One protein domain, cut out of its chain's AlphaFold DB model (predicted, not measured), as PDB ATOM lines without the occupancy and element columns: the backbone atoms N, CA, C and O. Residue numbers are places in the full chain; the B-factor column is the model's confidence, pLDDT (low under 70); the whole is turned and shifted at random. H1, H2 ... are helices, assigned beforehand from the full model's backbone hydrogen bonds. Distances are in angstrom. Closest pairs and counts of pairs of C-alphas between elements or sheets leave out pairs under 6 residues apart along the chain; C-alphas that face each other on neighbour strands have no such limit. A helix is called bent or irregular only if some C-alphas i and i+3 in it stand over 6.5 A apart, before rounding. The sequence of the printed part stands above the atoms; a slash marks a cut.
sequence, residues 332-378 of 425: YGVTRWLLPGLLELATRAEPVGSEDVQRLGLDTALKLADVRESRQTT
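What this domain is: This is residues 332 to 378 of the 425 residues of an uncharacterized protein of Rhizopogon vesiculosus (UniProt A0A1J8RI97). Look for two longer helices, H1 and H3, that converge as an uneven V where the last part of H1, residues 342 to 347, packs on residues 368 to 372 of H3, while the short helix H2 makes a corner at the beginning of H3. Residues 332 to 341, with the first part of H1, stick out. You are reading 47 printed residues with three named helices in the order H1, H2, H3 and no named strand, an all-helix domain. It is compact, with a radius of gyration of the C-alphas of 10.8 A, yet elongated, spanning 34 by 22 by 17 A.

How they stand to each other: Start at H1, residues 335 to 347, which is irregular, but only just: C-alphas 336 and 339 are 6.8 A apart. With residues 342 to 347 alone it touches H3, residues 362 to 377; the closest C-alphas, of Ala 346 and Arg 372, are 5.5 A apart. The two run the same way at a steep tilt of 47 degrees. H2, residues 354 to 360, is apart from H1. H2 and H3 only just touch, and only at the corner by their link, with 3 pairs of C-alphas within 8 A; the closest, of Val 357 and Ala 365, are 5.3 A apart. These two run opposite ways at a steep tilt of 68 degrees, only just short of about perpendicular. Every O i to N i+4 pair is within hydrogen-bond range in H2, against 7 of 9 in H1 and 11 of 12 in H3.

Where its parts are: Find C-alpha 335 at (135.515, 98.393, 89.305); from there H1 runs 19.5 A to C-alpha 347. H2 begins at C-alpha 354, at (138.525, 97.013, 112.912). H3 runs 22.6 A from C-alpha 362 to C-alpha 377, at (155.874, 110.732, 106.082).

The domain as a whole: The two C-alphas farthest apart, of Tyr 332 and Thr 378, are 34.4 A apart. The printed part has no cut. The link from H1 to H2 is short, and that from H2 to H3 is tight. Check the B-factor column: the mean pLDDT of the printed part is 85.3, and residues 375 to 378 are under 70.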
ATOM      1  N   TYR A 332     130.930  92.500  94.394       91.12
ATOM      2  CA  TYR A 332     130.065  92.375  93.214       91.12
ATOM      3  C   TYR A 332     130.717  92.814  91.897       91.12
ATOM      4  O   TYR A 332     130.085  92.733  90.843       91.12
ATOM      5  N   GLY A 333     131.995  93.203  91.924       85.94
ATOM      6  CA  GLY A 333     132.791  93.477  90.724       85.94
ATOM      7  C   GLY A 333     132.554  94.850  90.090       85.94
ATOM      8  O   GLY A 333     132.660  94.989  88.872       85.94
ATOM      9  N   VAL A 334     132.255  95.880  90.888       90.69
ATOM     10  CA  VAL A 334     132.004  97.251  90.403       90.69
ATOM     11  C   VAL A 334     133.305  98.061  90.372       90.69
ATOM     12  O   VAL A 334     133.567  98.913  91.219       90.69
ATOM     13  N   THR A 335     134.151  97.823  89.370       86.56
ATOM     14  CA  THR A 335     135.515  98.393  89.305       86.56
ATOM     15  C   THR A 335     135.570  99.924  89.360       86.56
ATOM     16  O   THR A 335     136.455 100.480  90.011       86.56
ATOM     17  N   ARG A 336     134.597 100.623  88.755       88.94
ATOM     18  CA  ARG A 336     134.511 102.101  88.756       88.94
ATOM     19  C   ARG A 336     134.396 102.730  90.148       88.94
ATOM     20  O   ARG A 336     134.720 103.902  90.313       88.94
ATOM     21  N   TRP A 337     133.937 101.980  91.147       91.31
ATOM     22  CA  TRP A 337     133.785 102.467  92.518       91.31
ATOM     23  C   TRP A 337     135.053 102.312  93.357       91.31
ATOM     24  O   TRP A 337     135.237 103.078  94.304       91.31
ATOM     25  N   LEU A 338     135.929 101.366  92.998       88.00
ATOM     26  CA  LEU A 338     137.090 100.992  93.807       88.00
ATOM     27  C   LEU A 338     138.057 102.159  93.993       88.00
ATOM     28  O   LEU A 338     138.341 102.537  95.124       88.00
ATOM     29  N   LEU A 339     138.548 102.755  92.904       85.44
ATOM     30  CA  LEU A 339     139.571 103.799  92.995       85.44
ATOM     31  C   LEU A 339     139.068 105.068  93.709       85.44
ATOM     32  O   LEU A 339     139.735 105.493  94.654       85.44
ATOM     33  N   PRO A 340     137.915 105.664  93.336       88.44
ATOM     34  CA  PRO A 340     137.386 106.818  94.062       88.44
ATOM     35  C   PRO A 340     137.136 106.508  95.543       88.44
ATOM     36  O   PRO A 340     137.554 107.276  96.403       88.44
ATOM     37  N   GLY A 341     136.543 105.349  95.851       89.94
ATOM     38  CA  GLY A 341     136.259 104.960  97.232       89.94
ATOM     39  C   GLY A 341     137.526 104.739  98.065       89.94
ATOM     40  O   GLY A 341     137.622 105.235  99.183       89.94
ATOM     41  N   LEU A 342     138.540 104.063  97.516       88.25
ATOM     42  CA  LEU A 342     139.827 103.865  98.192       88.25
ATOM     43  C   LEU A 342     140.568 105.187  98.412       88.25
ATOM     44  O   LEU A 342     141.197 105.364  99.451       88.25
ATOM     45  N   LEU A 343     140.481 106.128  97.465       87.19
ATOM     46  CA  LEU A 343     141.037 107.472  97.622       87.19
ATOM     47  C   LEU A 343     140.373 108.226  98.775       87.19
ATOM     48  O   LEU A 343     141.087 108.794  99.598       87.19
ATOM     49  N   GLU A 344     139.042 108.192  98.852       88.75
ATOM     50  CA  GLU A 344     138.266 108.794  99.941       88.75
ATOM     51  C   GLU A 344     138.613 108.149 101.298       88.75
ATOM     52  O   GLU A 344     138.883 108.847 102.278       88.75
ATOM     53  N   LEU A 345     138.726 106.817 101.355       90.25
ATOM     54  CA  LEU A 345     139.197 106.108 102.551       90.25
ATOM     55  C   LEU A 345     140.647 106.457 102.912       90.25
ATOM     56  O   LEU A 345     140.999 106.513 104.089       90.25
ATOM     57  N   ALA A 346     141.506 106.719 101.928       86.69
ATOM     58  CA  ALA A 346     142.898 107.099 102.149       86.69
ATOM     59  C   ALA A 346     143.074 108.577 102.543       86.69
ATOM     60  O   ALA A 346     144.155 108.957 102.997       86.69
ATOM     61  N   THR A 347     142.064 109.432 102.348       85.75
ATOM     62  CA  THR A 347     142.086 110.855 102.735       85.75
ATOM     63  C   THR A 347     141.267 111.168 103.984       85.75
ATOM     64  O   THR A 347     141.474 112.236 104.556       85.75
ATOM     65  N   ARG A 348     140.361 110.282 104.424       88.56
ATOM     66  CA  ARG A 348     139.486 110.551 105.580       88.56
ATOM     67  C   ARG A 348     140.264 110.822 106.873       88.56
ATOM     68  O   ARG A 348     141.390 110.340 107.028       88.56
ATOM     69  N   ALA A 349     139.663 111.546 107.812       86.31
ATOM     70  CA  ALA A 349     140.304 111.887 109.084       86.31
ATOM     71  C   ALA A 349     140.451 110.665 110.009       86.31
ATOM     72  O   ALA A 349     141.442 110.541 110.729       86.31
ATOM     73  N   GLU A 350     139.492 109.742 109.961       87.81
ATOM     74  CA  GLU A 350     139.433 108.567 110.821       87.81
ATOM     75  C   GLU A 350     140.523 107.543 110.456       87.81
ATOM     76  O   GLU A 350     140.737 107.256 109.269       87.81
ATOM     77  N   PRO A 351     141.209 106.948 111.451       88.12
ATOM     78  CA  PRO A 351     142.185 105.891 111.206       88.12
ATOM     79  C   PRO A 351     141.523 104.640 110.611       88.12
ATOM     80  O   PRO A 351     140.301 104.487 110.644       88.12
ATOM     81  N   VAL A 352     142.337 103.736 110.061       90.12
ATOM     82  CA  VAL A 352     141.865 102.403 109.657       90.12
ATOM     83  C   VAL A 352     141.530 101.625 110.928       90.12
ATOM     84  O   VAL A 352     142.391 101.421 111.784       90.12
ATOM     85  N   GLY A 353     140.261 101.262 111.079       90.38
ATOM     86  CA  GLY A 353     139.719 100.577 112.241       90.38
ATOM     87  C   GLY A 353     139.433  99.102 111.978       90.38
ATOM     88  O   GLY A 353     139.614  98.578 110.878       90.38
ATOM     89  N   SER A 354     138.934  98.419 113.008       90.44
ATOM     90  CA  SER A 354     138.525  97.013 112.912       90.44
ATOM     91  C   SER A 354     137.391  96.789 111.910       90.44
ATOM     92  O   SER A 354     137.329  95.732 111.289       90.44
ATOM     93  N   GLU A 355     136.511  97.778 111.735       90.62
ATOM     94  CA  GLU A 355     135.406  97.718 110.774       90.62
ATOM     95  C   GLU A 355     135.912  97.689 109.326       90.62
ATOM     96  O   GLU A 355     135.439  96.881 108.529       90.62
ATOM     97  N   ASP A 356     136.934  98.486 108.995       91.56
ATOM     98  CA  ASP A 356     137.537  98.469 107.657       91.56
ATOM     99  C   ASP A 356     138.177  97.114 107.360       91.56
ATOM    100  O   ASP A 356     138.001  96.568 106.275       91.56
ATOM    101  N   VAL A 357     138.875  96.533 108.341       92.12
ATOM    102  CA  VAL A 357     139.469  95.193 108.219       92.12
ATOM    103  C   VAL A 357     138.390  94.132 107.999       92.12
ATOM    104  O   VAL A 357     138.572  93.235 107.178       92.12
ATOM    105  N   GLN A 358     137.264  94.231 108.709       91.81
ATOM    106  CA  GLN A 358     136.159  93.284 108.578       91.81
ATOM    107  C   GLN A 358     135.461  93.385 107.214       91.81
ATOM    108  O   GLN A 358     135.045  92.364 106.674       91.81
ATOM    109  N   ARG A 359     135.320  94.598 106.668       91.25
ATOM    110  CA  ARG A 359     134.558  94.869 105.437       91.25
ATOM    111  C   ARG A 359     135.401  94.760 104.163       91.25
ATOM    112  O   ARG A 359     134.888  94.291 103.159       91.25
ATOM    113  N   LEU A 360     136.664  95.183 104.199       90.75
ATOM    114  CA  LEU A 360     137.574  95.197 103.039       90.75
ATOM    115  C   LEU A 360     138.509  93.981 102.989       90.75
ATOM    116  O   LEU A 360     139.203  93.747 101.994       90.75
ATOM    117  N   GLY A 361     138.583  93.243 104.097       90.88
ATOM    118  CA  GLY A 361     139.572  92.202 104.323       90.88
ATOM    119  C   GLY A 361     140.928  92.752 104.770       90.88
ATOM    120  O   GLY A 361     141.297  93.904 104.523       90.88
ATOM    121  N   LEU A 362     141.696  91.886 105.435       89.31
ATOM    122  CA  LEU A 362     142.979  92.230 106.050       89.31
ATOM    123  C   LEU A 362     143.980  92.830 105.055       89.31
ATOM    124  O   LEU A 362     144.603  93.845 105.347       89.31
ATOM    125  N   ASP A 363     144.122  92.218 103.884       87.88
ATOM    126  CA  ASP A 363     145.110  92.626 102.882       87.88
ATOM    127  C   ASP A 363     144.810  94.022 102.303       87.88
ATOM    128  O   ASP A 363     145.690  94.883 102.272       87.88
ATOM    129  N   THR A 364     143.551  94.295 101.939       86.88
ATOM    130  CA  THR A 364     143.127  95.621 101.460       86.88
ATOM    131  C   THR A 364     143.313  96.685 102.541       86.88
ATOM    132  O   THR A 364     143.806  97.776 102.255       86.88
ATOM    133  N   ALA A 365     142.948  96.376 103.790       90.06
ATOM    134  CA  ALA A 365     143.058  97.310 104.906       90.06
ATOM    135  C   ALA A 365     144.518  97.651 105.254       90.06
ATOM    136  O   ALA A 365     144.824  98.818 105.502       90.06
ATOM    137  N   LEU A 366     145.429  96.670 105.224       87.44
ATOM    138  CA  LEU A 366     146.864  96.898 105.441       87.44
ATOM    139  C   LEU A 366     147.463  97.779 104.341       87.44
ATOM    140  O   LEU A 366     148.116  98.773 104.638       87.44
ATOM    141  N   LYS A 367     147.163  97.487 103.073       86.38
ATOM    142  CA  LYS A 367     147.620  98.312 101.945       86.38
ATOM    143  C   LYS A 367     147.072  99.741 102.016       86.38
ATOM    144  O   LYS A 367     147.772 100.701 101.697       86.38
ATOM    145  N   LEU A 368     145.819  99.897 102.443       88.44
ATOM    146  CA  LEU A 368     145.219 101.206 102.680       88.44
ATOM    147  C   LEU A 368     145.956 101.963 103.799       88.44
ATOM    148  O   LEU A 368     146.200 103.162 103.654       88.44
ATOM    149  N   ALA A 369     146.333 101.281 104.885       87.00
ATOM    150  CA  ALA A 369     147.135 101.860 105.960       87.00
ATOM    151  C   ALA A 369     148.522 102.299 105.457       87.00
ATOM    152  O   ALA A 369     148.889 103.453 105.672       87.00
ATOM    153  N   ASP A 370     149.221 101.461 104.685       84.50
ATOM    154  CA  ASP A 370     150.520 101.796 104.079       84.50
ATOM    155  C   ASP A 370     150.438 103.071 103.215       84.50
ATOM    156  O   ASP A 370     151.277 103.979 103.300       84.50
ATOM    157  N   VAL A 371     149.391 103.190 102.389       83.94
ATOM    158  CA  VAL A 371     149.154 104.391 101.573       83.94
ATOM    159  C   VAL A 371     148.835 105.610 102.441       83.94
ATOM    160  O   VAL A 371     149.274 106.716 102.127       83.94
ATOM    161  N   ARG A 372     148.102 105.454 103.544       84.69
ATOM    162  CA  ARG A 372     147.811 106.564 104.467       84.69
ATOM    163  C   ARG A 372     149.058 107.036 105.214       84.69
ATOM    164  O   ARG A 372     149.286 108.241 105.308       84.69
ATOM    165  N   GLU A 373     149.873 106.115 105.714       81.62
ATOM    166  CA  GLU A 373     151.081 106.418 106.490       81.62
ATOM    167  C   GLU A 373     152.181 107.031 105.619       81.62
ATOM    168  O   GLU A 373     152.781 108.041 105.996       81.62
ATOM    169  N   SER A 374     152.371 106.516 104.399       77.94
ATOM    170  CA  SER A 374     153.331 107.084 103.441       77.94
ATOM    171  C   SER A 374     153.040 108.556 103.100       77.94
ATOM    172  O   SER A 374     153.968 109.349 102.895       77.94
ATOM    173  N   ARG A 375     151.766 108.974 103.121       66.31
ATOM    174  CA  ARG A 375     151.369 110.387 102.959       66.31
ATOM    175  C   ARG A 375     151.788 111.251 104.145       66.31
ATOM    176  O   ARG A 375     152.243 112.370 103.924       66.31
ATOM    177  N   GLN A 376     151.687 110.737 105.370       58.06
ATOM    178  CA  GLN A 376     152.114 111.455 106.577       58.06
ATOM    179  C   GLN A 376     153.639 111.594 106.655       58.06
ATOM    180  O   GLN A 376     154.141 112.607 107.126       58.06
ATOM    181  N   THR A 377     154.404 110.630 106.136       49.50
ATOM    182  CA  THR A 377     155.874 110.732 106.082       49.50
ATOM    183  C   THR A 377     156.404 111.666 104.988       49.50
ATOM    184  O   THR A 377     157.565 112.065 105.043       49.50
ATOM    185  N   THR A 378     155.580 112.043 104.002       46.22
ATOM    186  CA  THR A 378     156.001 112.888 102.862       46.22
ATOM    187  C   THR A 378     155.833 114.394 103.129       46.22
ATOM    188  O   THR A 378     156.258 115.220 102.320       46.22
TER     189      THR A 378